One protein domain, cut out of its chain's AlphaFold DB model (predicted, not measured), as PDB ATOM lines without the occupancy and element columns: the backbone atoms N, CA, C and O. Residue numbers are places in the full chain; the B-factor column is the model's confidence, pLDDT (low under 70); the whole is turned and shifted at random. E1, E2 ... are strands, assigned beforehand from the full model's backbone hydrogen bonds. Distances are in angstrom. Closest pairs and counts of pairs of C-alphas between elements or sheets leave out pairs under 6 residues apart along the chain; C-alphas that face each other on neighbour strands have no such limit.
ATOM      1  N   PRO A   4       8.020  -1.037 -29.261       97.19
ATOM      2  CA  PRO A   4       8.572  -1.603 -30.489       97.19
ATOM      3  C   PRO A   4       9.789  -2.490 -30.228       97.19
ATOM      4  O   PRO A   4      10.499  -2.334 -29.234       97.19
ATOM      5  N   SER A   5      10.024  -3.426 -31.144       97.56
ATOM      6  CA  SER A   5      11.273  -4.178 -31.204       97.56
ATOM      7  C   SER A   5      11.935  -3.989 -32.563       97.56
ATOM      8  O   SER A   5      11.263  -4.014 -33.590       97.56
ATOM      9  N   ALA A   6      13.247  -3.783 -32.578       97.19
ATOM     10  CA  ALA A   6      14.038  -3.572 -33.775       97.19
ATOM     11  C   ALA A   6      15.509  -3.955 -33.559       97.19
ATOM     12  O   ALA A   6      16.145  -3.587 -32.569       97.19
ATOM     13  N   ILE A   7      16.094  -4.605 -34.565       97.88
ATOM     14  CA  ILE A   7      17.545  -4.751 -34.704       97.88
ATOM     15  C   ILE A   7      17.990  -3.875 -35.871       97.88
ATOM     16  O   ILE A   7      17.526  -4.046 -36.996       97.88
ATOM     17  N   THR A   8      18.899  -2.938 -35.607       97.50
ATOM     18  CA  THR A   8      19.445  -2.040 -36.633       97.50
ATOM     19  C   THR A   8      20.862  -2.454 -37.006       97.50
ATOM     20  O   THR A   8      21.755  -2.478 -36.155       97.50
ATOM     21  N   LEU A   9      21.073  -2.754 -38.289       97.88
ATOM     22  CA  LEU A   9      22.362  -3.168 -38.842       97.88
ATOM     23  C   LEU A   9      23.255  -1.974 -39.223       97.88
ATOM     24  O   LEU A   9      22.747  -0.924 -39.620       97.88
ATOM     25  N   PRO A  10      24.591  -2.150 -39.243       96.69
ATOM     26  CA  PRO A  10      25.529  -1.171 -39.795       96.69
ATOM     27  C   PRO A  10      25.602  -1.236 -41.332       96.69
ATOM     28  O   PRO A  10      26.675  -1.102 -41.920       96.69
ATOM     29  N   ALA A  11      24.483  -1.514 -41.998       95.94
ATOM     30  CA  ALA A  11      24.410  -1.659 -43.443       95.94
ATOM     31  C   ALA A  11      23.025  -1.268 -43.959       95.94
ATOM     32  O   ALA A  11      22.010  -1.686 -43.413       95.94
ATOM     33  N   ALA A  12      23.002  -0.503 -45.050       94.44
ATOM     34  CA  ALA A  12      21.799  -0.242 -45.832       94.44
ATOM     35  C   ALA A  12      21.688  -1.213 -47.022       94.44
ATOM     36  O   ALA A  12      22.694  -1.798 -47.460       94.44
ATOM     37  N   GLY A  13      20.469  -1.338 -47.560       95.06
ATOM     38  CA  GLY A  13      20.158  -2.184 -48.719       95.06
ATOM     39  C   GLY A  13      20.200  -3.681 -48.411       95.06
ATOM     40  O   GLY A  13      20.640  -4.467 -49.247       95.06
ATOM     41  N   THR A  14      19.839  -4.063 -47.187       97.25
ATOM     42  CA  THR A  14      19.738  -5.459 -46.754       97.25
ATOM     43  C   THR A  14      18.294  -5.942 -46.841       97.25
ATOM     44  O   THR A  14      17.391  -5.225 -46.409       97.25
ATOM     45  N   THR A  15      18.084  -7.168 -47.303       97.12
ATOM     46  CA  THR A  15      16.778  -7.837 -47.286       97.12
ATOM     47  C   THR A  15      16.709  -8.756 -46.067       97.12
ATOM     48  O   THR A  15      17.645  -9.538 -45.869       97.12
ATOM     49  N   PRO A  16      15.668  -8.664 -45.224       96.56
ATOM     50  CA  PRO A  16      15.505  -9.584 -44.107       96.56
ATOM     51  C   PRO A  16      15.196 -10.999 -44.612       96.56
ATOM     52  O   PRO A  16      14.489 -11.165 -45.601       96.56
ATOM     53  N   LEU A  17      15.769 -12.000 -43.947       95.81
ATOM     54  CA  LEU A  17      15.485 -13.422 -44.164       95.81
ATOM     55  C   LEU A  17      14.708 -14.042 -43.003       95.81
ATOM     56  O   LEU A  17      13.988 -15.010 -43.201       95.81
ATOM     57  N   LEU A  18      14.937 -13.543 -41.790       96.69
ATOM     58  CA  LEU A  18      14.396 -14.108 -40.564       96.69
ATOM     59  C   LEU A  18      14.442 -13.055 -39.462       96.69
ATOM     60  O   LEU A  18      15.446 -12.352 -39.316       96.69
ATOM     61  N   ALA A  19      13.399 -13.005 -38.648       97.62
ATOM     62  CA  ALA A  19      13.388 -12.354 -37.351       97.62
ATOM     63  C   ALA A  19      12.645 -13.247 -36.357       97.62
ATOM     64  O   ALA A  19      11.504 -13.625 -36.609       97.62
ATOM     65  N   THR A  20      13.271 -13.580 -35.229       97.00
ATOM     66  CA  THR A  20      12.610 -14.378 -34.191       97.00
ATOM     67  C   THR A  20      12.903 -13.872 -32.798       97.00
ATOM     68  O   THR A  20      14.009 -13.433 -32.499       97.00
ATOM     69  N   THR A  21      11.923 -13.988 -31.916       96.75
ATOM     70  CA  THR A  21      12.167 -13.891 -30.480       96.75
ATOM     71  C   THR A  21      11.483 -15.043 -29.788       96.75
ATOM     72  O   THR A  21      10.333 -15.350 -30.100       96.75
ATOM     73  N   GLU A  22      12.191 -15.668 -28.861       95.88
ATOM     74  CA  GLU A  22      11.677 -16.757 -28.049       95.88
ATOM     75  C   GLU A  22      11.949 -16.456 -26.585       95.88
ATOM     76  O   GLU A  22      13.083 -16.175 -26.197       95.88
ATOM     77  N   LEU A  23      10.888 -16.512 -25.787       95.38
ATOM     78  CA  LEU A  23      10.941 -16.577 -24.339       95.38
ATOM     79  C   LEU A  23      10.962 -18.050 -23.945       95.38
ATOM     80  O   LEU A  23      10.089 -18.816 -24.353       95.38
ATOM     81  N   GLN A  24      11.945 -18.435 -23.152       94.56
ATOM     82  CA  GLN A  24      12.169 -19.811 -22.752       94.56
ATOM     83  C   GLN A  24      12.140 -19.914 -21.235       94.56
ATOM     84  O   GLN A  24      12.676 -19.058 -20.533       94.56
ATOM     85  N   TYR A  25      11.501 -20.964 -20.745       92.44
ATOM     86  CA  TYR A  25      11.510 -21.379 -19.355       92.44
ATOM     87  C   TYR A  25      12.143 -22.764 -19.287       92.44
ATOM     88  O   TYR A  25      11.697 -23.661 -20.000       92.44
ATOM     89  N   ALA A  26      13.139 -22.948 -18.430       89.88
ATOM     90  CA  ALA A  26      13.790 -24.228 -18.193       89.88
ATOM     91  C   ALA A  26      13.914 -24.499 -16.686       89.88
ATOM     92  O   ALA A  26      14.401 -23.660 -15.929       89.88
ATOM     93  N   SER A  27      13.482 -25.684 -16.261       86.50
ATOM     94  CA  SER A  27      13.721 -26.261 -14.936       86.50
ATOM     95  C   SER A  27      14.569 -27.534 -15.061       86.50
ATOM     96  O   SER A  27      14.964 -27.909 -16.162       86.50
ATOM     97  N   GLU A  28      14.862 -28.207 -13.944       83.62
ATOM     98  CA  GLU A  28      15.659 -29.449 -13.962       83.62
ATOM     99  C   GLU A  28      15.033 -30.551 -14.837       83.62
ATOM    100  O   GLU A  28      15.758 -31.263 -15.528       83.62
ATOM    101  N   ASP A  29      13.698 -30.642 -14.858       85.69
ATOM    102  CA  ASP A  29      12.972 -31.733 -15.523       85.69
ATOM    103  C   ASP A  29      12.282 -31.331 -16.837       85.69
ATOM    104  O   ASP A  29      11.910 -32.204 -17.621       85.69
ATOM    105  N   ASN A  30      12.050 -30.035 -17.085       83.19
ATOM    106  CA  ASN A  30      11.218 -29.567 -18.201       83.19
ATOM    107  C   ASN A  30      11.744 -28.270 -18.824       83.19
ATOM    108  O   ASN A  30      12.297 -27.419 -18.133       83.19
ATOM    109  N   ALA A  31      11.471 -28.070 -20.116       85.69
ATOM    110  CA  ALA A  31      11.707 -26.804 -20.801       85.69
ATOM    111  C   ALA A  31      10.546 -26.461 -21.748       85.69
ATOM    112  O   ALA A  31      10.017 -27.332 -22.441       85.69
ATOM    113  N   TYR A  32      10.166 -25.184 -21.792       88.88
ATOM    114  CA  TYR A  32       9.131 -24.639 -22.668       88.88
ATOM    115  C   TYR A  32       9.653 -23.389 -23.372       88.88
ATOM    116  O   TYR A  32      10.276 -22.535 -22.747       88.88
ATOM    117  N   GLY A  33       9.358 -23.255 -24.662       89.56
ATOM    118  CA  GLY A  33       9.671 -22.068 -25.451       89.56
ATOM    119  C   GLY A  33       8.415 -21.508 -26.105       89.56
ATOM    120  O   GLY A  33       7.637 -22.255 -26.695       89.56
ATOM    121  N   TYR A  34       8.228 -20.195 -26.019       90.44
ATOM    122  CA  TYR A  34       7.168 -19.468 -26.712       90.44
ATOM    123  C   TYR A  34       7.779 -18.313 -27.483       90.44
ATOM    124  O   TYR A  34       8.504 -17.492 -26.920       90.44
ATOM    125  N   GLY A  35       7.469 -18.216 -28.768       92.19
ATOM    126  CA  GLY A  35       8.090 -17.208 -29.603       92.19
ATOM    127  C   GLY A  35       7.370 -16.946 -30.904       92.19
ATOM    128  O   GLY A  35       6.294 -17.477 -31.173       92.19
ATOM    129  N   TRP A  36       7.996 -16.090 -31.698       95.25
ATOM    130  CA  TRP A  36       7.487 -15.644 -32.985       95.25
ATOM    131  C   TRP A  36       8.517 -15.917 -34.070       95.25
ATOM    132  O   TRP A  36       9.676 -15.532 -33.925       95.25
ATOM    133  N   LEU A  37       8.069 -16.535 -35.161       95.25
ATOM    134  CA  LEU A  37       8.804 -16.647 -36.415       95.25
ATOM    135  C   LEU A  37       8.252 -15.583 -37.368       95.25
ATOM    136  O   LEU A  37       7.081 -15.635 -37.739       95.25
ATOM    137  N   LEU A  38       9.064 -14.585 -37.705       95.81
ATOM    138  CA  LEU A  38       8.656 -13.414 -38.476       95.81
ATOM    139  C   LEU A  38       9.578 -13.227 -39.684       95.81
ATOM    140  O   LEU A  38      10.770 -13.532 -39.620       95.81
ATOM    141  N   ASP A  39       9.061 -12.597 -40.738       92.81
ATOM    142  CA  ASP A  39       9.897 -12.134 -41.853       92.81
ATOM    143  C   ASP A  39      10.814 -10.985 -41.414       92.81
ATOM    144  O   ASP A  39      11.955 -10.867 -41.851       92.81
ATOM    145  N   SER A  40      10.319 -10.096 -40.547       95.69
ATOM    146  CA  SER A  40      11.078  -8.979 -39.977       95.69
ATOM    147  C   SER A  40      10.423  -8.459 -38.695       95.69
ATOM    148  O   SER A  40       9.242  -8.691 -38.455       95.69
ATOM    149  N   TYR A  41      11.149  -7.654 -37.914       96.88
ATOM    150  CA  TYR A  41      10.592  -6.954 -36.747       96.88
ATOM    151  C   TYR A  41       9.715  -5.733 -37.089       96.88
ATOM    152  O   TYR A  41       9.308  -4.985 -36.198       96.88
ATOM    153  N   LYS A  42       9.420  -5.475 -38.371       95.00
ATOM    154  CA  LYS A  42       8.581  -4.335 -38.766       95.00
ATOM    155  C   LYS A  42       7.204  -4.456 -38.111       95.00
ATOM    156  O   LYS A  42       6.536  -5.471 -38.252       95.00
ATOM    157  N   ASN A  43       6.775  -3.392 -37.431       94.69
ATOM    158  CA  ASN A  43       5.516  -3.330 -36.676       94.69
ATOM    159  C   ASN A  43       5.390  -4.364 -35.539       94.69
ATOM    160  O   ASN A  43       4.306  -4.514 -34.978       94.69
ATOM    161  N   PHE A  44       6.480  -5.032 -35.151       97.31
ATOM    162  CA  PHE A  44       6.475  -5.963 -34.031       97.31
ATOM    163  C   PHE A  44       6.683  -5.210 -32.711       97.31
ATOM    164  O   PHE A  44       7.609  -4.405 -32.565       97.31
ATOM    165  N   ARG A  45       5.799  -5.447 -31.740       97.25
ATOM    166  CA  ARG A  45       5.808  -4.791 -30.426       97.25
ATOM    167  C   ARG A  45       5.537  -5.823 -29.345       97.25
ATOM    168  O   ARG A  45       4.696  -6.695 -29.536       97.25
ATOM    169  N   THR A  46       6.180  -5.685 -28.193       97.00
ATOM    170  CA  THR A  46       5.990  -6.599 -27.059       97.00
ATOM    171  C   THR A  46       5.732  -5.836 -25.763       97.00
ATOM    172  O   THR A  46       6.057  -4.653 -25.629       97.00
ATOM    173  N   ALA A  47       5.111  -6.515 -24.802       95.31
ATOM    174  CA  ALA A  47       4.975  -6.072 -23.422       95.31
ATOM    175  C   ALA A  47       5.080  -7.278 -22.495       95.31
ATOM    176  O   ALA A  47       4.511  -8.330 -22.782       95.31
ATOM    177  N   HIS A  48       5.765  -7.104 -21.372       94.69
ATOM    178  CA  HIS A  48       5.705  -8.063 -20.284       94.69
ATOM    179  C   HIS A  48       4.344  -7.986 -19.595       94.69
ATOM    180  O   HIS A  48       3.856  -6.894 -19.294       94.69
ATOM    181  N   PHE A  49       3.771  -9.147 -19.300       92.12
ATOM    182  CA  PHE A  49       2.608  -9.276 -18.441       92.12
ATOM    183  C   PHE A  49       2.841 -10.422 -17.455       92.12
ATOM    184  O   PHE A  49       3.281 -11.495 -17.863       92.12
ATOM    185  N   GLY A  50       2.550 -10.185 -16.176       91.75
ATOM    186  CA  GLY A  50       2.746 -11.154 -15.096       91.75
ATOM    187  C   GLY A  50       3.854 -10.776 -14.103       91.75
ATOM    188  O   GLY A  50       4.437  -9.692 -14.200       91.75
ATOM    189  N   PRO A  51       4.100 -11.633 -13.097       93.69
ATOM    190  CA  PRO A  51       5.156 -11.431 -12.111       93.69
ATOM    191  C   PRO A  51       6.548 -11.685 -12.702       93.69
ATOM    192  O   PRO A  51       6.709 -12.394 -13.697       93.69
ATOM    193  N   LYS A  52       7.576 -11.143 -12.039       94.31
ATOM    194  CA  LYS A  52       8.970 -11.453 -12.366       94.31
ATOM    195  C   LYS A  52       9.334 -12.868 -11.919       94.31
ATOM    196  O   LYS A  52       8.992 -13.275 -10.812       94.31
ATOM    197  N   VAL A  53      10.115 -13.554 -12.741       93.19
ATOM    198  CA  VAL A  53      10.750 -14.839 -12.433       93.19
ATOM    199  C   VAL A  53      12.167 -14.566 -11.923       93.19
ATOM    200  O   VAL A  53      12.894 -13.787 -12.534       93.19
ATOM    201  N   THR A  54      12.556 -15.130 -10.779       92.50
ATOM    202  CA  THR A  54      13.820 -14.768 -10.090       92.50
ATOM    203  C   THR A  54      14.747 -15.945  -9.799       92.50
ATOM    204  O   THR A  54      15.881 -15.732  -9.382       92.50
ATOM    205  N   ASP A  55      14.304 -17.167 -10.075       91.88
ATOM    206  CA  ASP A  55      15.067 -18.408  -9.894       91.88
ATOM    207  C   ASP A  55      16.077 -18.680 -11.027       91.88
ATOM    208  O   ASP A  55      16.839 -19.639 -10.962       91.88
ATOM    209  N   GLY A  56      16.107 -17.830 -12.060       90.94
ATOM    210  CA  GLY A  56      17.001 -17.967 -13.212       90.94
ATOM    211  C   GLY A  56      16.512 -18.940 -14.290       90.94
ATOM    212  O   GLY A  56      17.238 -19.158 -15.255       90.94
ATOM    213  N   SER A  57      15.294 -19.474 -14.160       93.31
ATOM    214  CA  SER A  57      14.684 -20.405 -15.123       93.31
ATOM    215  C   SER A  57      14.286 -19.757 -16.449       93.31
ATOM    216  O   SER A  57      14.040 -20.457 -17.426       93.31
ATOM    217  N   LEU A  58      14.199 -18.426 -16.501       95.38
ATOM    218  CA  LEU A  58      13.682 -17.697 -17.652       95.38
ATOM    219  C   LEU A  58      14.809 -17.063 -18.479       95.38
ATOM    220  O   LEU A  58      15.698 -16.384 -17.958       95.38
ATOM    221  N   SER A  59      14.740 -17.221 -19.795       96.44
ATOM    222  CA  SER A  59      15.639 -16.578 -20.749       96.44
ATOM    223  C   SER A  59      14.874 -16.083 -21.972       96.44
ATOM    224  O   SER A  59      13.752 -16.506 -22.242       96.44
ATOM    225  N   GLN A  60      15.439 -15.118 -22.694       96.69
ATOM    226  CA  GLN A  60      14.857 -14.641 -23.942       96.69
ATOM    227  C   GLN A  60      15.941 -14.375 -24.975       96.69
ATOM    228  O   GLN A  60      16.971 -13.769 -24.662       96.69
ATOM    229  N   ASN A  61      15.684 -14.777 -26.218       96.69
ATOM    230  CA  ASN A  61      16.544 -14.486 -27.354       96.69
ATOM    231  C   ASN A  61      15.863 -13.554 -28.371       96.69
ATOM    232  O   ASN A  61      14.640 -13.400 -28.418       96.69
ATOM    233  N   TRP A  62      16.705 -12.905 -29.167       97.50
ATOM    234  CA  TRP A  62      16.342 -12.072 -30.303       97.50
ATOM    235  C   TRP A  62      17.298 -12.401 -31.438       97.50
ATOM    236  O   TRP A  62      18.502 -12.131 -31.353       97.50
ATOM    237  N   VAL A  63      16.760 -12.999 -32.491       97.25
ATOM    238  CA  VAL A  63      17.496 -13.409 -33.679       97.25
ATOM    239  C   VAL A  63      17.053 -12.565 -34.862       97.25
ATOM    240  O   VAL A  63      15.877 -12.224 -35.003       97.25
ATOM    241  N   GLY A  64      17.996 -12.225 -35.727       97.44
ATOM    242  CA  GLY A  64      17.683 -11.752 -37.061       97.44
ATOM    243  C   GLY A  64      18.771 -12.116 -38.060       97.44
ATOM    244  O   GLY A  64      19.961 -12.066 -37.740       97.44
ATOM    245  N   SER A  65      18.352 -12.443 -39.277       98.06
ATOM    246  CA  SER A  65      19.238 -12.701 -40.407       98.06
ATOM    247  C   SER A  65      18.836 -11.833 -41.589       98.06
ATOM    248  O   SER A  65      17.655 -11.670 -41.892       98.06
ATOM    249  N   TRP A  66      19.830 -11.294 -42.287       98.19
ATOM    250  CA  TRP A  66      19.642 -10.467 -43.473       98.19
ATOM    251  C   TRP A  66      20.670 -10.813 -44.541       98.19
ATOM    252  O   TRP A  66      21.812 -11.148 -44.228       98.19
ATOM    253  N   ILE A  67      20.303 -10.632 -45.806       97.88
ATOM    254  CA  ILE A  67      21.210 -10.741 -46.954       97.88
ATOM    255  C   ILE A  67      21.426  -9.389 -47.623       97.88
ATOM    256  O   ILE A  67      20.570  -8.507 -47.598       97.88
ATOM    257  N   LYS A  68      22.592  -9.227 -48.245       97.06
ATOM    258  CA  LYS A  68      22.941  -8.091 -49.094       97.06
ATOM    259  C   LYS A  68      23.575  -8.604 -50.380       97.06
ATOM    260  O   LYS A  68      24.693  -9.123 -50.367       97.06
ATOM    261  N   GLY A  69      22.867  -8.425 -51.493       94.56
ATOM    262  CA  GLY A  69      23.245  -9.045 -52.759       94.56
ATOM    263  C   GLY A  69      23.291 -10.570 -52.631       94.56
ATOM    264  O   GLY A  69      22.522 -11.158 -51.879       94.56
ATOM    265  N   THR A  70      24.214 -11.208 -53.349       91.62
ATOM    266  CA  THR A  70      24.292 -12.676 -53.446       91.62
ATOM    267  C   THR A  70      25.353 -13.316 -52.555       91.62
ATOM    268  O   THR A  70      25.451 -14.534 -52.523       91.62
ATOM    269  N   SER A  71      26.187 -12.537 -51.860       94.25
ATOM    270  CA  SER A  71      27.389 -13.070 -51.196       94.25
ATOM    271  C   SER A  71      27.658 -12.500 -49.809       94.25
ATOM    272  O   SER A  71      28.672 -12.838 -49.197       94.25
ATOM    273  N   THR A  72      26.791 -11.628 -49.293       97.94
ATOM    274  CA  THR A  72      26.949 -11.037 -47.961       97.94
ATOM    275  C   THR A  72      25.705 -11.275 -47.126       97.94
ATOM    276  O   THR A  72      24.592 -11.076 -47.606       97.94
ATOM    277  N   ARG A  73      25.900 -11.652 -45.863       97.69
ATOM    278  CA  ARG A  73      24.836 -11.797 -44.870       97.69
ATOM    279  C   ARG A  73      25.217 -11.179 -43.530       97.69
ATOM    280  O   ARG A  73      26.402 -11.037 -43.226       97.69
ATOM    281  N   TYR A  74      24.206 -10.797 -42.764       98.56
ATOM    282  CA  TYR A  74      24.314 -10.304 -41.397       98.56
ATOM    283  C   TYR A  74      23.455 -11.197 -40.517       98.56
ATOM    284  O   TYR A  74      22.277 -11.363 -40.811       98.56
ATOM    285  N   ASP A  75      24.029 -11.745 -39.454       98.44
ATOM    286  CA  ASP A  75      23.336 -12.649 -38.542       98.44
ATOM    287  C   ASP A  75      23.551 -12.166 -37.113       98.44
ATOM    288  O   ASP A  75      24.673 -12.073 -36.611       98.44
ATOM    289  N   ILE A  76      22.458 -11.791 -36.468       98.12
ATOM    290  CA  ILE A  76      22.460 -11.205 -35.140       98.12
ATOM    291  C   ILE A  76      21.702 -12.135 -34.219       98.12
ATOM    292  O   ILE A  76      20.538 -12.429 -34.450       98.12
ATOM    293  N   VAL A  77      22.371 -12.541 -33.149       97.69
ATOM    294  CA  VAL A  77      21.750 -13.167 -31.987       97.69
ATOM    295  C   VAL A  77      22.095 -12.323 -30.760       97.69
ATOM    296  O   VAL A  77      23.240 -11.873 -30.609       97.69
ATOM    297  N   ALA A  78      21.088 -12.060 -29.933       96.88
ATOM    298  CA  ALA A  78      21.159 -11.253 -28.721       96.88
ATOM    299  C   ALA A  78      20.202 -11.788 -27.653       96.88
ATOM    300  O   ALA A  78      19.204 -12.422 -27.986       96.88
ATOM    301  N   GLY A  79      20.478 -11.486 -26.386       95.69
ATOM    302  CA  GLY A  79      19.636 -11.900 -25.262       95.69
ATOM    303  C   GLY A  79      20.388 -12.731 -24.227       95.69
ATOM    304  O   GLY A  79      21.606 -12.607 -24.092       95.69
ATOM    305  N   GLY A  80      19.658 -13.551 -23.477       95.81
ATOM    306  CA  GLY A  80      20.181 -14.331 -22.356       95.81
ATOM    307  C   GLY A  80      19.143 -14.514 -21.244       95.81
ATOM    308  O   GLY A  80      17.954 -14.299 -21.486       95.81
ATOM    309  N   PRO A  81      19.578 -14.886 -20.026       95.56
ATOM    310  CA  PRO A  81      18.707 -14.965 -18.856       95.56
ATOM    311  C   PRO A  81      18.009 -13.633 -18.565       95.56
ATOM    312  O   PRO A  81      18.634 -12.568 -18.609       95.56
ATOM    313  N   VAL A  82      16.719 -13.691 -18.246       95.81
ATOM    314  CA  VAL A  82      15.873 -12.529 -17.943       95.81
ATOM    315  C   VAL A  82      14.946 -12.838 -16.772       95.81
ATOM    316  O   VAL A  82      14.672 -13.990 -16.475       95.81
ATOM    317  N   THR A  83      14.408 -11.811 -16.114       95.81
ATOM    318  CA  THR A  83      13.397 -11.999 -15.054       95.81
ATOM    319  C   THR A  83      11.961 -11.822 -15.552       95.81
ATOM    320  O   THR A  83      11.025 -11.799 -14.765       95.81
ATOM    321  N   GLY A  84      11.776 -11.595 -16.849       95.00
ATOM    322  CA  GLY A  84      10.487 -11.384 -17.497       95.00
ATOM    323  C   GLY A  84      10.692 -11.118 -18.984       95.00
ATOM    324  O   GLY A  84      11.789 -10.742 -19.399       95.00
ATOM    325  N   ALA A  85       9.643 -11.302 -19.785       94.81
ATOM    326  CA  ALA A  85       9.676 -10.971 -21.209       94.81
ATOM    327  C   ALA A  85      10.049  -9.496 -21.441       94.81
ATOM    328  O   ALA A  85       9.697  -8.621 -20.650       94.81
ATOM    329  N   ALA A  86      10.724  -9.182 -22.543       96.12
ATOM    330  CA  ALA A  86      11.056  -7.802 -22.861       96.12
ATOM    331  C   ALA A  86       9.795  -7.007 -23.236       96.12
ATOM    332  O   ALA A  86       8.961  -7.454 -24.031       96.12
ATOM    333  N   THR A  87       9.679  -5.792 -22.699       96.88
ATOM    334  CA  THR A  87       8.705  -4.791 -23.156       96.88
ATOM    335  C   THR A  87       9.370  -3.933 -24.226       96.88
ATOM    336  O   THR A  87       9.906  -2.866 -23.933       96.88
ATOM    337  N   GLY A  88       9.362  -4.432 -25.463       96.50
ATOM    338  CA  GLY A  88      10.179  -3.937 -26.569       96.50
ATOM    339  C   GLY A  88      11.640  -4.387 -26.490       96.50
ATOM    340  O   GLY A  88      12.152  -4.732 -25.425       96.50
ATOM    341  N   PHE A  89      12.317  -4.363 -27.636       97.19
ATOM    342  CA  PHE A  89      13.743  -4.664 -27.753       97.19
ATOM    343  C   PHE A  89      14.357  -3.867 -28.898       97.19
ATOM    344  O   PHE A  89      14.176  -4.215 -30.058       97.19
ATOM    345  N   GLU A  90      15.110  -2.814 -28.597       97.19
ATOM    346  CA  GLU A  90      15.810  -2.039 -29.619       97.19
ATOM    347  C   GLU A  90      17.321  -2.154 -29.448       97.19
ATOM    348  O   GLU A  90      17.878  -1.791 -28.411       97.19
ATOM    349  N   ARG A  91      18.009  -2.644 -30.486       97.31
ATOM    350  CA  ARG A  91      19.471  -2.707 -30.485       97.31
ATOM    351  C   ARG A  91      20.065  -2.315 -31.824       97.31
ATOM    352  O   ARG A  91      19.753  -2.886 -32.868       97.31
ATOM    353  N   LYS A  92      20.990  -1.359 -31.775       97.62
ATOM    354  CA  LYS A  92      21.776  -0.910 -32.923       97.62
ATOM    355  C   LYS A  92      23.175  -1.508 -32.873       97.62
ATOM    356  O   LYS A  92      23.859  -1.404 -31.858       97.62
ATOM    357  N   TYR A  93      23.598  -2.096 -33.986       97.81
ATOM    358  CA  TYR A  93      24.932  -2.656 -34.158       97.81
ATOM    359  C   TYR A  93      25.789  -1.765 -35.052       97.81
ATOM    360  O   TYR A  93      25.328  -1.199 -36.042       97.81
ATOM    361  N   THR A  94      27.068  -1.678 -34.709       97.62
ATOM    362  CA  THR A  94      28.128  -1.066 -35.514       97.62
ATOM    363  C   THR A  94      28.990  -2.150 -36.154       97.62
ATOM    364  O   THR A  94      29.060  -3.273 -35.654       97.62
ATOM    365  N   THR A  95      29.713  -1.829 -37.230       96.12
ATOM    366  CA  THR A  95      30.645  -2.780 -37.864       96.12
ATOM    367  C   THR A  95      31.686  -3.313 -36.874       96.12
ATOM    368  O   THR A  95      32.025  -4.491 -36.918       96.12
ATOM    369  N   GLY A  96      32.148  -2.473 -35.939       96.44
ATOM    370  CA  GLY A  96      33.121  -2.853 -34.911       96.44
ATOM    371  C   GLY A  96      32.598  -3.858 -33.881       96.44
ATOM    372  O   GLY A  96      33.405  -4.520 -33.240       96.44
ATOM    373  N   GLN A  97      31.275  -4.013 -33.745       97.56
ATOM    374  CA  GLN A  97      30.633  -4.982 -32.843       97.56
ATOM    375  C   GLN A  97      30.369  -6.344 -33.503       97.56
ATOM    376  O   GLN A  97      29.939  -7.285 -32.829       97.56
ATOM    377  N   LEU A  98      30.622  -6.466 -34.808       98.75
ATOM    378  CA  LEU A  98      30.441  -7.704 -35.561       98.75
ATOM    379  C   LEU A  98      31.792  -8.361 -35.853       98.75
ATOM    380  O   LEU A  98      32.816  -7.690 -35.993       98.75
ATOM    381  N   ALA A  99      31.796  -9.685 -35.970       98.81
ATOM    382  CA  ALA A  99      32.905 -10.430 -36.552       98.81
ATOM    383  C   ALA A  99      32.619 -10.702 -38.031       98.81
ATOM    384  O   ALA A  99      31.495 -11.037 -38.395       98.81
ATOM    385  N   LYS A 100      33.642 -10.601 -38.885       98.81
ATOM    386  CA  LYS A 100      33.550 -10.952 -40.307       98.81
ATOM    387  C   LYS A 100      34.021 -12.388 -40.513       98.81
ATOM    388  O   LYS A 100      35.155 -12.722 -40.176       98.81
ATOM    389  N   VAL A 101      33.198 -13.231 -41.119       98.81
ATOM    390  CA  VAL A 101      33.525 -14.630 -41.408       98.81
ATOM    391  C   VAL A 101      33.370 -14.890 -42.901       98.81
ATOM    392  O   VAL A 101      32.269 -14.879 -43.438       98.81
ATOM    393  N   GLY A 102      34.488 -15.123 -43.584       98.50
ATOM    394  CA  GLY A 102      34.497 -15.594 -44.966       98.50
ATOM    395  C   GLY A 102      34.318 -17.109 -45.011       98.50
ATOM    396  O   GLY A 102      35.214 -17.850 -44.610       98.50
ATOM    397  N   LEU A 103      33.176 -17.565 -45.508       98.50
ATOM    398  CA  LEU A 103      32.816 -18.965 -45.682       98.50
ATOM    399  C   LEU A 103      33.118 -19.366 -47.127       98.50
ATOM    400  O   LEU A 103      32.469 -18.906 -48.059       98.50
ATOM    401  N   SER A 104      34.140 -20.195 -47.321       98.25
ATOM    402  CA  SER A 104      34.475 -20.764 -48.626       98.25
ATOM    403  C   SER A 104      33.751 -22.095 -48.804       98.25
ATOM    404  O   SER A 104      34.095 -23.084 -48.148       98.25
ATOM    405  N   LEU A 105      32.756 -22.104 -49.683       98.25
ATOM    406  CA  LEU A 105      31.846 -23.218 -49.911       98.25
ATOM    407  C   LEU A 105      32.403 -24.100 -51.031       98.25
ATOM    408  O   LEU A 105      32.524 -23.669 -52.181       98.25
ATOM    409  N   GLY A 106      32.826 -25.313 -50.683       98.19
ATOM    410  CA  GLY A 106      33.355 -26.289 -51.625       98.19
ATOM    411  C   GLY A 106      32.266 -27.065 -52.359       98.19
ATOM    412  O   GLY A 106      31.149 -27.203 -51.875       98.19
ATOM    413  N   SER A 107      32.616 -27.585 -53.535       97.56
ATOM    414  CA  SER A 107      31.833 -28.606 -54.235       97.56
ATOM    415  C   SER A 107      32.746 -29.408 -55.164       97.56
ATOM    416  O   SER A 107      33.249 -28.871 -56.157       97.56
ATOM    417  N   PRO A 108      32.983 -30.702 -54.892       94.75
ATOM    418  CA  PRO A 108      33.713 -31.568 -55.816       94.75
ATOM    419  C   PRO A 108      32.963 -31.821 -57.137       94.75
ATOM    420  O   PRO A 108      33.592 -32.139 -58.154       94.75
ATOM    421  N   ALA A 109      31.633 -31.691 -57.125       95.38
ATOM    422  CA  ALA A 109      30.769 -31.779 -58.297       95.38
ATOM    423  C   ALA A 109      30.562 -30.404 -58.964       95.38
ATOM    424  O   ALA A 109      30.757 -29.350 -58.357       95.38
ATOM    425  N   LYS A 110      30.202 -30.408 -60.249       92.38
ATOM    426  CA  LYS A 110      29.942 -29.184 -61.026       92.38
ATOM    427  C   LYS A 110      28.457 -28.824 -60.986       92.38
ATOM    428  O   LYS A 110      27.628 -29.720 -60.900       92.38
ATOM    429  N   GLY A 111      28.152 -27.535 -61.149       92.56
ATOM    430  CA  GLY A 111      26.777 -27.052 -61.333       92.56
ATOM    431  C   GLY A 111      25.893 -27.219 -60.099       92.56
ATOM    432  O   GLY A 111      24.690 -27.384 -60.244       92.56
ATOM    433  N   LYS A 112      26.497 -27.229 -58.909       95.25
ATOM    434  CA  LYS A 112      25.793 -27.415 -57.644       95.25
ATOM    435  C   LYS A 112      25.383 -26.076 -57.041       95.25
ATOM    436  O   LYS A 112      26.056 -25.058 -57.236       95.25
ATOM    437  N   THR A 113      24.304 -26.111 -56.276       96.25
ATOM    438  CA  THR A 113      23.981 -25.098 -55.278       96.25
ATOM    439  C   THR A 113      24.210 -25.668 -53.886       96.25
ATOM    440  O   THR A 113      24.412 -26.875 -53.710       96.25
ATOM    441  N   GLY A 114      24.290 -24.778 -52.915       96.00
ATOM    442  CA  GLY A 114      24.295 -25.155 -51.518       96.00
ATOM    443  C   GLY A 114      23.855 -23.994 -50.660       96.00
ATOM    444  O   GLY A 114      23.954 -22.829 -51.064       96.00
ATOM    445  N   GLU A 115      23.411 -24.319 -49.461       96.06
ATOM    446  CA  GLU A 115      22.911 -23.347 -48.515       96.06
ATOM    447  C   GLU A 115      23.844 -23.226 -47.319       96.06
ATOM    448  O   GLU A 115      24.663 -24.097 -47.021       96.06
ATOM    449  N   VAL A 116      23.757 -22.092 -46.637       97.31
ATOM    450  CA  VAL A 116      24.506 -21.844 -45.408       97.31
ATOM    451  C   VAL A 116      23.599 -21.243 -44.354       97.31
ATOM    452  O   VAL A 116      22.792 -20.368 -44.674       97.31
ATOM    453  N   ALA A 117      23.773 -21.672 -43.108       96.94
ATOM    454  CA  ALA A 117      23.085 -21.145 -41.938       96.94
ATOM    455  C   ALA A 117      24.078 -20.964 -40.775       96.94
ATOM    456  O   ALA A 117      24.520 -21.930 -40.155       96.94
ATOM    457  N   PRO A 118      24.492 -19.725 -40.467       97.38
ATOM    458  CA  PRO A 118      25.103 -19.379 -39.197       97.38
ATOM    459  C   PRO A 118      24.082 -19.562 -38.072       97.38
ATOM    460  O   PRO A 118      22.997 -18.986 -38.117       97.38
ATOM    461  N   SER A 119      24.456 -20.330 -37.054       95.31
ATOM    462  CA  SER A 119      23.640 -20.562 -35.862       95.31
ATOM    463  C   SER A 119      24.349 -19.981 -34.641       95.31
ATOM    464  O   SER A 119      25.516 -20.298 -34.370       95.31
ATOM    465  N   GLY A 120      23.669 -19.068 -33.948       96.12
ATOM    466  CA  GLY A 120      24.183 -18.400 -32.759       96.12
ATOM    467  C   GLY A 120      23.658 -19.065 -31.493       96.12
ATOM    468  O   GLY A 120      22.460 -19.253 -31.338       96.12
ATOM    469  N   ILE A 121      24.563 -19.386 -30.574       95.94
ATOM    470  CA  ILE A 121      24.257 -20.019 -29.290       95.94
ATOM    471  C   ILE A 121      24.590 -19.032 -28.177       95.94
ATOM    472  O   ILE A 121      25.743 -18.597 -28.057       95.94
ATOM    473  N   LEU A 122      23.590 -18.688 -27.367       95.81
ATOM    474  CA  LEU A 122      23.736 -17.823 -26.199       95.81
ATOM    475  C   LEU A 122      23.888 -18.660 -24.919       95.81
ATOM    476  O   LEU A 122      23.301 -19.735 -24.814       95.81
ATOM    477  N   PRO A 123      24.651 -18.192 -23.920       92.94
ATOM    478  CA  PRO A 123      24.648 -18.824 -22.605       92.94
ATOM    479  C   PRO A 123      23.270 -18.721 -21.937       92.94
ATOM    480  O   PRO A 123      22.708 -17.629 -21.870       92.94
ATOM    481  N   GLY A 124      22.768 -19.834 -21.393       88.19
ATOM    482  CA  GLY A 124      21.490 -19.874 -20.667       88.19
ATOM    483  C   GLY A 124      20.247 -19.764 -21.558       88.19
ATOM    484  O   GLY A 124      19.182 -19.426 -21.060       88.19
ATOM    485  N   VAL A 125      20.395 -20.000 -22.863       90.06
ATOM    486  CA  VAL A 125      19.304 -20.073 -23.840       90.06
ATOM    487  C   VAL A 125      19.446 -21.396 -24.582       90.06
ATOM    488  O   VAL A 125      20.533 -21.715 -25.072       90.06
ATOM    489  N   ASP A 126      18.353 -22.139 -24.686       83.06
ATOM    490  CA  ASP A 126      18.301 -23.416 -25.376       83.06
ATOM    491  C   ASP A 126      17.962 -23.210 -26.853       83.06
ATOM    492  O   ASP A 126      16.868 -22.792 -27.228       83.06
ATOM    493  N   GLY A 127      18.926 -23.512 -27.722       79.31
ATOM    494  CA  GLY A 127      18.746 -23.419 -29.170       79.31
ATOM    495  C   GLY A 127      18.469 -22.000 -29.684       79.31
ATOM    496  O   GLY A 127      18.827 -20.992 -29.070       79.31
ATOM    497  N   GLY A 128      17.888 -21.940 -30.878       82.25
ATOM    498  CA  GLY A 128      17.536 -20.709 -31.573       82.25
ATOM    499  C   GLY A 128      17.387 -20.946 -33.072       82.25
ATOM    500  O   GLY A 128      17.990 -21.861 -33.639       82.25
ATOM    501  N   TRP A 129      16.578 -20.116 -33.720       91.06
ATOM    502  CA  TRP A 129      16.346 -20.201 -35.159       91.06
ATOM    503  C   TRP A 129      17.552 -19.706 -35.960       91.06
ATOM    504  O   TRP A 129      18.302 -18.832 -35.529       91.06
ATOM    505  N   SER A 130      17.711 -20.234 -37.170       93.06
ATOM    506  CA  SER A 130      18.708 -19.770 -38.134       93.06
ATOM    507  C   SER A 130      18.129 -19.776 -39.539       93.06
ATOM    508  O   SER A 130      17.391 -20.693 -39.896       93.06
ATOM    509  N   ALA A 131      18.496 -18.785 -40.349       94.88
ATOM    510  CA  ALA A 131      18.065 -18.711 -41.738       94.88
ATOM    511  C   ALA A 131      19.088 -19.348 -42.677       94.88
ATOM    512  O   ALA A 131      20.279 -18.995 -42.652       94.88
ATOM    513  N   TRP A 132      18.604 -20.206 -43.565       95.06
ATOM    514  CA  TRP A 132      19.381 -20.693 -44.692       95.06
ATOM    515  C   TRP A 132      19.392 -19.671 -45.832       95.06
ATOM    516  O   TRP A 132      18.487 -18.851 -45.983       95.06
ATOM    517  N   SER A 133      20.470 -19.662 -46.608       94.88
ATOM    518  CA  SER A 133      20.600 -18.806 -47.791       94.88
ATOM    519  C   SER A 133      21.278 -19.593 -48.899       94.88
ATOM    520  O   SER A 133      22.344 -20.152 -48.639       94.88
ATOM    521  N   LEU A 134      20.688 -19.592 -50.095       94.75
ATOM    522  CA  LEU A 134      21.121 -20.356 -51.264       94.75
ATOM    523  C   LEU A 134      22.261 -19.679 -52.036       94.75
ATOM    524  O   LEU A 134      22.220 -18.476 -52.301       94.75
ATOM    525  N   HIS A 135      23.252 -20.468 -52.464       95.75
ATOM    526  CA  HIS A 135      24.429 -20.006 -53.206       95.75
ATOM    527  C   HIS A 135      24.815 -20.961 -54.332       95.75
ATOM    528  O   HIS A 135      24.695 -22.178 -54.214       95.75
ATOM    529  N   LYS A 136      25.396 -20.422 -55.411       95.81
ATOM    530  CA  LYS A 136      26.132 -21.244 -56.387       95.81
ATOM    531  C   LYS A 136      27.438 -21.731 -55.756       95.81
ATOM    532  O   LYS A 136      28.180 -20.918 -55.200       95.81
ATOM    533  N   ILE A 137      27.751 -23.021 -55.900       97.12
ATOM    534  CA  ILE A 137      28.981 -23.617 -55.364       97.12
ATOM    535  C   ILE A 137      29.783 -24.369 -56.449       97.12
ATOM    536  O   ILE A 137      29.203 -24.972 -57.356       97.12
ATOM    537  N   PRO A 138      31.130 -24.355 -56.399       97.62
ATOM    538  CA  PRO A 138      31.972 -23.722 -55.382       97.62
ATOM    539  C   PRO A 138      31.884 -22.189 -55.369       97.62
ATOM    540  O   PRO A 138      31.837 -21.562 -56.425       97.62
ATOM    541  N   GLY A 139      31.877 -21.593 -54.178       96.62
ATOM    542  CA  GLY A 139      31.608 -20.166 -53.990       96.62
ATOM    543  C   GLY A 139      32.117 -19.630 -52.654       96.62
ATOM    544  O   GLY A 139      32.779 -20.339 -51.892       96.62
ATOM    545  N   ALA A 140      31.835 -18.361 -52.370       96.62
ATOM    546  CA  ALA A 140      32.198 -17.736 -51.105       96.62
ATOM    547  C   ALA A 140      31.098 -16.798 -50.607       96.62
ATOM    548  O   ALA A 140      30.537 -16.023 -51.381       96.62
ATOM    549  N   VAL A 141      30.853 -16.843 -49.298       97.88
ATOM    550  CA  VAL A 141      29.878 -16.007 -48.591       97.88
ATOM    551  C   VAL A 141      30.585 -15.285 -47.456       97.88
ATOM    552  O   VAL A 141      31.394 -15.871 -46.743       97.88
ATOM    553  N   THR A 142      30.296 -14.004 -47.268       98.50
ATOM    554  CA  THR A 142      30.746 -13.234 -46.108       98.50
ATOM    555  C   THR A 142      29.596 -13.102 -45.120       98.50
ATOM    556  O   THR A 142      28.608 -12.440 -45.423       98.50
ATOM    557  N   ALA A 143      29.736 -13.691 -43.936       98.44
ATOM    558  CA  ALA A 143      28.815 -13.502 -42.822       98.44
ATOM    559  C   ALA A 143      29.376 -12.477 -41.827       98.44
ATOM    560  O   ALA A 143      30.522 -12.595 -41.390       98.44
ATOM    561  N   TYR A 144      28.578 -11.476 -41.470       98.75
ATOM    562  CA  TYR A 144      28.849 -10.571 -40.358       98.75
ATOM    563  C   TYR A 144      27.989 -10.981 -39.175       98.75
ATOM    564  O   TYR A 144      26.769 -10.871 -39.237       98.75
ATOM    565  N   VAL A 145      28.622 -11.450 -38.105       98.75
ATOM    566  CA  VAL A 145      27.911 -12.077 -36.988       98.75
ATOM    567  C   VAL A 145      28.070 -11.287 -35.691       98.75
ATOM    568  O   VAL A 145      29.140 -10.715 -35.451       98.75
ATOM    569  N   SER A 146      27.023 -11.217 -34.863       98.44
ATOM    570  CA  SER A 146      27.084 -10.516 -33.570       98.44
ATOM    571  C   SER A 146      28.135 -11.139 -32.643       98.44
ATOM    572  O   SER A 146      28.441 -12.323 -32.725       98.44
ATOM    573  N   THR A 147      28.730 -10.339 -31.757       98.12
ATOM    574  CA  THR A 147      29.729 -10.831 -30.780       98.12
ATOM    575  C   THR A 147      29.401 -10.455 -29.338       98.12
ATOM    576  O   THR A 147      30.132 -10.803 -28.410       98.12
ATOM    577  N   ALA A 148      28.293  -9.736 -29.151       95.06
ATOM    578  CA  ALA A 148      27.793  -9.365 -27.843       95.06
ATOM    579  C   ALA A 148      27.151 -10.564 -27.131       95.06
ATOM    580  O   ALA A 148      26.942 -11.620 -27.724       95.06
ATOM    581  N   ASP A 149      26.867 -10.395 -25.841       96.25
ATOM    582  CA  ASP A 149      26.133 -11.364 -25.015       96.25
ATOM    583  C   ASP A 149      26.779 -12.764 -24.987       96.25
ATOM    584  O   ASP A 149      26.136 -13.777 -24.730       96.25
ATOM    585  N   LYS A 150      28.098 -12.813 -25.236       96.12
ATOM    586  CA  LYS A 150      28.927 -14.029 -25.249       96.12
ATOM    587  C   LYS A 150      28.451 -15.096 -26.248       96.12
ATOM    588  O   LYS A 150      28.779 -16.271 -26.074       96.12
ATOM    589  N   VAL A 151      27.740 -14.693 -27.304       97.62
ATOM    590  CA  VAL A 151      27.287 -15.604 -28.360       97.62
ATOM    591  C   VAL A 151      28.455 -16.393 -28.967       97.62
ATOM    592  O   VAL A 151      29.546 -15.866 -29.224       97.62
ATOM    593  N   ARG A 152      28.227 -17.684 -29.212       98.00
ATOM    594  CA  ARG A 152      29.109 -18.555 -29.996       98.00
ATOM    595  C   ARG A 152      28.447 -18.881 -31.322       98.00
ATOM    596  O   ARG A 152      27.259 -19.152 -31.356       98.00
ATOM    597  N   TRP A 153      29.233 -18.919 -32.392       98.06
ATOM    598  CA  TRP A 153      28.721 -19.139 -33.744       98.06
ATOM    599  C   TRP A 153      29.180 -20.462 -34.326       98.06
ATOM    600  O   TRP A 153      30.391 -20.691 -34.451       98.06
ATOM    601  N   GLY A 154      28.210 -21.311 -34.662       97.56
ATOM    602  CA  GLY A 154      28.359 -22.437 -35.580       97.56
ATOM    603  C   GLY A 154      27.965 -22.030 -37.000       97.56
ATOM    604  O   GLY A 154      27.348 -20.984 -37.205       97.56
ATOM    605  N   PHE A 155      28.360 -22.834 -37.982       97.81
ATOM    606  CA  PHE A 155      27.985 -22.616 -39.381       97.81
ATOM    607  C   PHE A 155      27.646 -23.949 -40.020       97.81
ATOM    608  O   PHE A 155      28.534 -24.789 -40.181       97.81
ATOM    609  N   ASP A 156      26.392 -24.104 -40.406       97.50
ATOM    610  CA  ASP A 156      25.918 -25.259 -41.143       97.50
ATOM    611  C   ASP A 156      25.931 -24.964 -42.639       97.50
ATOM    612  O   ASP A 156      25.747 -23.826 -43.078       97.50
ATOM    613  N   PHE A 157      26.222 -25.992 -43.422       98.19
ATOM    614  CA  PHE A 157      26.305 -25.937 -44.872       98.19
ATOM    615  C   PHE A 157      25.624 -27.164 -45.464       98.19
ATOM    616  O   PHE A 157      26.013 -28.283 -45.127       98.19
ATOM    617  N   SER A 158      24.681 -26.961 -46.379       97.25
ATOM    618  CA  SER A 158      24.118 -28.020 -47.213       97.25
ATOM    619  C   SER A 158      24.667 -27.918 -48.635       97.25
ATOM    620  O   SER A 158      24.963 -26.836 -49.139       97.25
ATOM    621  N   GLN A 159      24.813 -29.059 -49.297       97.50
ATOM    622  CA  GLN A 159      24.862 -29.127 -50.753       97.50
ATOM    623  C   GLN A 159      23.537 -29.697 -51.232       97.50
ATOM    624  O   GLN A 159      23.099 -30.737 -50.732       97.50
ATOM    625  N   ASP A 160      22.983 -29.066 -52.257       94.88
ATOM    626  CA  ASP A 160      21.675 -29.432 -52.767       94.88
ATOM    627  C   ASP A 160      21.795 -30.448 -53.909       94.88
ATOM    628  O   ASP A 160      22.716 -30.438 -54.744       94.88
ATOM    629  N   GLY A 161      20.839 -31.361 -53.921       90.94
ATOM    630  CA  GLY A 161      20.562 -32.298 -54.987       90.94
ATOM    631  C   GLY A 161      19.556 -31.749 -55.990       90.94
ATOM    632  O   GLY A 161      19.211 -30.568 -55.970       90.94
ATOM    633  N   PRO A 162      19.095 -32.610 -56.910       85.88
ATOM    634  CA  PRO A 162      17.933 -32.310 -57.732       85.88
ATOM    635  C   PRO A 162      16.729 -31.936 -56.862       85.88
ATOM    636  O   PRO A 162      16.577 -32.462 -55.757       85.88
ATOM    637  N   ALA A 163      15.892 -31.046 -57.385       86.19
ATOM    638  CA  ALA A 163      14.593 -30.769 -56.798       86.19
ATOM    639  C   ALA A 163      13.668 -31.985 -56.916       86.19
ATOM    640  O   ALA A 163      13.760 -32.739 -57.892       86.19
ATOM    641  N   ASP A 164      12.812 -32.165 -55.918       82.50
ATOM    642  CA  ASP A 164      11.662 -33.059 -55.992       82.50
ATOM    643  C   ASP A 164      10.542 -32.470 -56.872       82.50
ATOM    644  O   ASP A 164      10.721 -31.452 -57.552       82.50
ATOM    645  N   GLU A 165       9.395 -33.150 -56.910       84.81
ATOM    646  CA  GLU A 165       8.238 -32.761 -57.726       84.81
ATOM    647  C   GLU A 165       7.657 -31.392 -57.329       84.81
ATOM    648  O   GLU A 165       7.118 -30.694 -58.188       84.81
ATOM    649  N   ASP A 166       7.854 -30.968 -56.078       84.56
ATOM    650  CA  ASP A 166       7.404 -29.679 -55.543       84.56
ATOM    651  C   ASP A 166       8.443 -28.561 -55.743       84.56
ATOM    652  O   ASP A 166       8.249 -27.414 -55.328       84.56
ATOM    653  N   GLY A 167       9.565 -28.866 -56.404       81.62
ATOM    654  CA  GLY A 167      10.642 -27.914 -56.645       81.62
ATOM    655  C   GLY A 167      11.571 -27.713 -55.443       81.62
ATOM    656  O   GLY A 167      12.414 -26.813 -55.489       81.62
ATOM    657  N   ILE A 168      11.461 -28.537 -54.394       80.31
ATOM    658  CA  ILE A 168      12.284 -28.451 -53.187       80.31
ATOM    659  C   ILE A 168      13.572 -29.261 -53.403       80.31
ATOM    660  O   ILE A 168      13.520 -30.464 -53.666       80.31
ATOM    661  N   PRO A 169      14.765 -28.644 -53.318       84.50
ATOM    662  CA  PRO A 169      16.021 -29.369 -53.472       84.50
ATOM    663  C   PRO A 169      16.231 -30.411 -52.368       84.50
ATOM    664  O   PRO A 169      16.187 -30.098 -51.178       84.50
ATOM    665  N   ALA A 170      16.547 -31.651 -52.749       88.50
ATOM    666  CA  ALA A 170      16.971 -32.660 -51.781       88.50
ATOM    667  C   ALA A 170      18.310 -32.263 -51.133       88.50
ATOM    668  O   ALA A 170      19.201 -31.747 -51.803       88.50
ATOM    669  N   THR A 171      18.525 -32.572 -49.853       92.56
ATOM    670  CA  THR A 171      19.852 -32.390 -49.238       92.56
ATOM    671  C   THR A 171      20.768 -33.561 -49.601       92.56
ATOM    672  O   THR A 171      20.562 -34.691 -49.166       92.56
ATOM    673  N   GLU A 172      21.817 -33.306 -50.387       94.81
ATOM    674  CA  GLU A 172      22.802 -34.328 -50.771       94.81
ATOM    675  C   GLU A 172      23.905 -34.515 -49.725       94.81
ATOM    676  O   GLU A 172      24.449 -35.610 -49.563       94.81
ATOM    677  N   SER A 173      24.294 -33.444 -49.042       96.56
ATOM    678  CA  SER A 173      25.243 -33.514 -47.933       96.56
ATOM    679  C   SER A 173      25.085 -32.315 -47.022       96.56
ATOM    680  O   SER A 173      24.747 -31.236 -47.496       96.56
ATOM    681  N   LEU A 174      25.384 -32.506 -45.745       97.06
ATOM    682  CA  LEU A 174      25.291 -31.489 -44.706       97.06
ATOM    683  C   LEU A 174      26.586 -31.501 -43.898       97.06
ATOM    684  O   LEU A 174      27.054 -32.573 -43.529       97.06
ATOM    685  N   TYR A 175      27.149 -30.335 -43.603       98.00
ATOM    686  CA  TYR A 175      28.367 -30.186 -42.813       98.00
ATOM    687  C   TYR A 175      28.238 -29.043 -41.814       98.00
ATOM    688  O   TYR A 175      27.831 -27.944 -42.178       98.00
ATOM    689  N   SER A 176      28.700 -29.280 -40.593       96.75
ATOM    690  CA  SER A 176      28.666 -28.318 -39.495       96.75
ATOM    691  C   SER A 176      30.077 -27.926 -39.070       96.75
ATOM    692  O   SER A 176      30.933 -28.761 -38.752       96.75
ATOM    693  N   ILE A 177      30.319 -26.621 -39.016       96.75
ATOM    694  CA  ILE A 177      31.480 -26.030 -38.357       96.75
ATOM    695  C   ILE A 177      31.086 -25.747 -36.910       96.75
ATOM    696  O   ILE A 177      30.173 -24.966 -36.648       96.75
ATOM    697  N   ALA A 178      31.816 -26.354 -35.973       94.31
ATOM    698  CA  ALA A 178      31.493 -26.284 -34.554       94.31
ATOM    699  C   ALA A 178      31.409 -24.836 -34.014       94.31
ATOM    700  O   ALA A 178      32.227 -23.982 -34.403       94.31
ATOM    701  N   PRO A 179      30.489 -24.574 -33.061       95.69
ATOM    702  CA  PRO A 179      30.326 -23.265 -32.449       95.69
ATOM    703  C   PRO A 179      31.597 -22.722 -31.805       95.69
ATOM    704  O   PRO A 179      32.265 -23.410 -31.031       95.69
ATOM    705  N   GLN A 180      31.907 -21.450 -32.041       96.94
ATOM    706  CA  GLN A 180      33.089 -20.791 -31.481       96.94
ATOM    707  C   GLN A 180      32.824 -19.336 -31.112       96.94
ATOM    708  O   GLN A 180      32.031 -18.653 -31.757       96.94
ATOM    709  N   SER A 181      33.525 -18.846 -30.093       97.50
ATOM    710  CA  SER A 181      33.523 -17.422 -29.769       97.50
ATOM    711  C   SER A 181      34.321 -16.656 -30.818       97.50
ATOM    712  O   SER A 181      35.478 -16.979 -31.098       97.50
ATOM    713  N   LEU A 182      33.707 -15.622 -31.383       98.31
ATOM    714  CA  LEU A 182      34.328 -14.740 -32.361       98.31
ATOM    715  C   LEU A 182      34.497 -13.352 -31.749       98.31
ATOM    716  O   LEU A 182      33.627 -12.857 -31.040       98.31
ATOM    717  N   LYS A 183      35.645 -12.730 -32.008       98.38
ATOM    718  CA  LYS A 183      35.965 -11.398 -31.478       98.38
ATOM    719  C   LYS A 183      35.456 -10.289 -32.398       98.38
ATOM    720  O   LYS A 183      35.664 -10.360 -33.612       98.38
ATOM    721  N   ALA A 184      34.869  -9.260 -31.794       98.19
ATOM    722  CA  ALA A 184      34.392  -8.051 -32.456       98.19
ATOM    723  C   ALA A 184      35.493  -7.400 -33.320       98.19
ATOM    724  O   ALA A 184      36.667  -7.386 -32.937       98.19
ATOM    725  N   GLY A 185      35.139  -6.925 -34.516       97.88
ATOM    726  CA  GLY A 185      36.056  -6.275 -35.458       97.88
ATOM    727  C   GLY A 185      37.123  -7.190 -36.078       97.88
ATOM    728  O   GLY A 185      37.961  -6.721 -36.849       97.88
ATOM    729  N   LYS A 186      37.137  -8.494 -35.763       98.56
ATOM    730  CA  LYS A 186      38.087  -9.458 -36.341       98.56
ATOM    731  C   LYS A 186      37.501 -10.182 -37.548       98.56
ATOM    732  O   LYS A 186      36.288 -10.320 -37.696       98.56
ATOM    733  N   SER A 187      38.405 -10.649 -38.408       98.56
ATOM    734  CA  SER A 187      38.086 -11.417 -39.610       98.56
ATOM    735  C   SER A 187      38.571 -12.858 -39.489       98.56
ATOM    736  O   SER A 187      39.677 -13.107 -39.008       98.56
ATOM    737  N   TYR A 188      37.755 -13.794 -39.961       98.44
ATOM    738  CA  TYR A 188      38.016 -15.229 -39.949       98.44
ATOM    739  C   TYR A 188      37.712 -15.822 -41.323       98.44
ATOM    740  O   TYR A 188      36.868 -15.313 -42.060       98.44
ATOM    741  N   THR A 189      38.361 -16.935 -41.657       97.69
ATOM    742  CA  THR A 189      38.051 -17.712 -42.862       97.69
ATOM    743  C   THR A 189      37.758 -19.149 -42.478       97.69
ATOM    744  O   THR A 189      38.523 -19.769 -41.736       97.69
ATOM    745  N   LYS A 190      36.657 -19.684 -42.996       97.38
ATOM    746  CA  LYS A 190      36.279 -21.089 -42.876       97.38
ATOM    747  C   LYS A 190      36.133 -21.689 -44.265       97.38
ATOM    748  O   LYS A 190      35.821 -20.992 -45.227       97.38
ATOM    749  N   LYS A 191      36.394 -22.986 -44.369       97.62
ATOM    750  CA  LYS A 191      36.259 -23.759 -45.601       97.62
ATOM    751  C   LYS A 191      35.488 -25.024 -45.265       97.62
ATOM    752  O   LYS A 191      35.810 -25.654 -44.257       97.62
ATOM    753  N   VAL A 192      34.520 -25.365 -46.103       98.06
ATOM    754  CA  VAL A 192      33.635 -26.518 -45.922       98.06
ATOM    755  C   VAL A 192      33.483 -27.291 -47.231       98.06
ATOM    756  O   VAL A 192      33.714 -26.731 -48.303       98.06
ATOM    757  N   ASN A 193      33.141 -28.576 -47.145       98.12
ATOM    758  CA  ASN A 193      32.830 -29.459 -48.274       98.12
ATOM    759  C   ASN A 193      33.971 -29.575 -49.307       98.12
ATOM    760  O   ASN A 193      33.789 -29.454 -50.520       98.12
TER     761      ASN A 193
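AT A GLANCE: This is residues 4 to 193 of the 404 residues of an uncharacterized protein of Streptomyces sp. ADI95-17 (UniProt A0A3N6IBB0). A twisted sheet of seven strands makes a wall through the domain, with the short pair E1 and E6 packed over one face near E4. On the other side of the wall a second twisted sheet, E9 E8 E11 E12, packs on it partway, near E5, E10, E7 and E13. The printed part has 190 residues, with thirteen strands, E1 to E13 in order along it, and no named helix; the class is all strand. The sheet of seven, E3 E2 E4 E5 E10 E7 E13, is mixed, the sheet of four is antiparallel, and the pair is parallel. The whole is compact, with a radius of gyration of the C-alphas of 17.5 A, but elongated, spanning 58 by 37 by 31 A.

HOW THE PARTS SIT: E1, residues 4 to 8, and E6, residues 89 to 92, are parallel neighbours, with N 6 and O 89 2.7 A apart. E2, residues 15 to 26, and E3, residues 31 to 38, form a hairpin, with N 23 and O 34 at 2.8 A. E4, residues 58 to 68, is antiparallel to E2, with N 20 and O 63 at 2.9 A, and forms a hairpin with E5, residues 72 to 81, with N 62 and O 78 at 2.8 A. E1 and E4 come closest at the C-alphas of Ile 7 and Gly 64, 7.4 A apart. E10, residues 139 to 146, is parallel to E5, with N 144 and O 73 at 2.8 A, and antiparallel to E7, residues 98 to 105, with N 101 and O 143 at 2.8 A. E13, residues 187 to 192, is parallel to E7, with N 102 and O 188 at 2.8 A. This sheet and the pair E1 and E6 are a sandwich, two sheets face to face, their strands at 51 degrees. E8, residues 112 to 121, forms a hairpin with E9, residues 133 to 137, with N 135 and O 114 at 2.8 A. E11, residues 152 to 163, is antiparallel to E8, with N 121 and O 152 at 2.8 A, and forms a hairpin with E12, residues 169 to 181, with N 157 and O 175 at 2.8 A. E12 bends by 74 degrees at residue 172. The closest C-alphas of E5 and E8 are those of Val 77 and Gly 120, 5.8 A apart.

IN THESE COORDINATES: E1 begins at C-alpha 4, (8.572, -1.603, -30.489), and E13 ends at C-alpha 192, (33.635, -26.518, -45.922). E4 measures 34.2 A, E2 33.5 A, E11 32.8 A and E12 31.8 A.

THE WHOLE: The C-alphas farthest apart, of Pro 51 and Lys 110, are 57.6 A apart. The links E3 to E4 and E8 to E9 are long. The printed part has no cut, and no printed residue has pLDDT under 70.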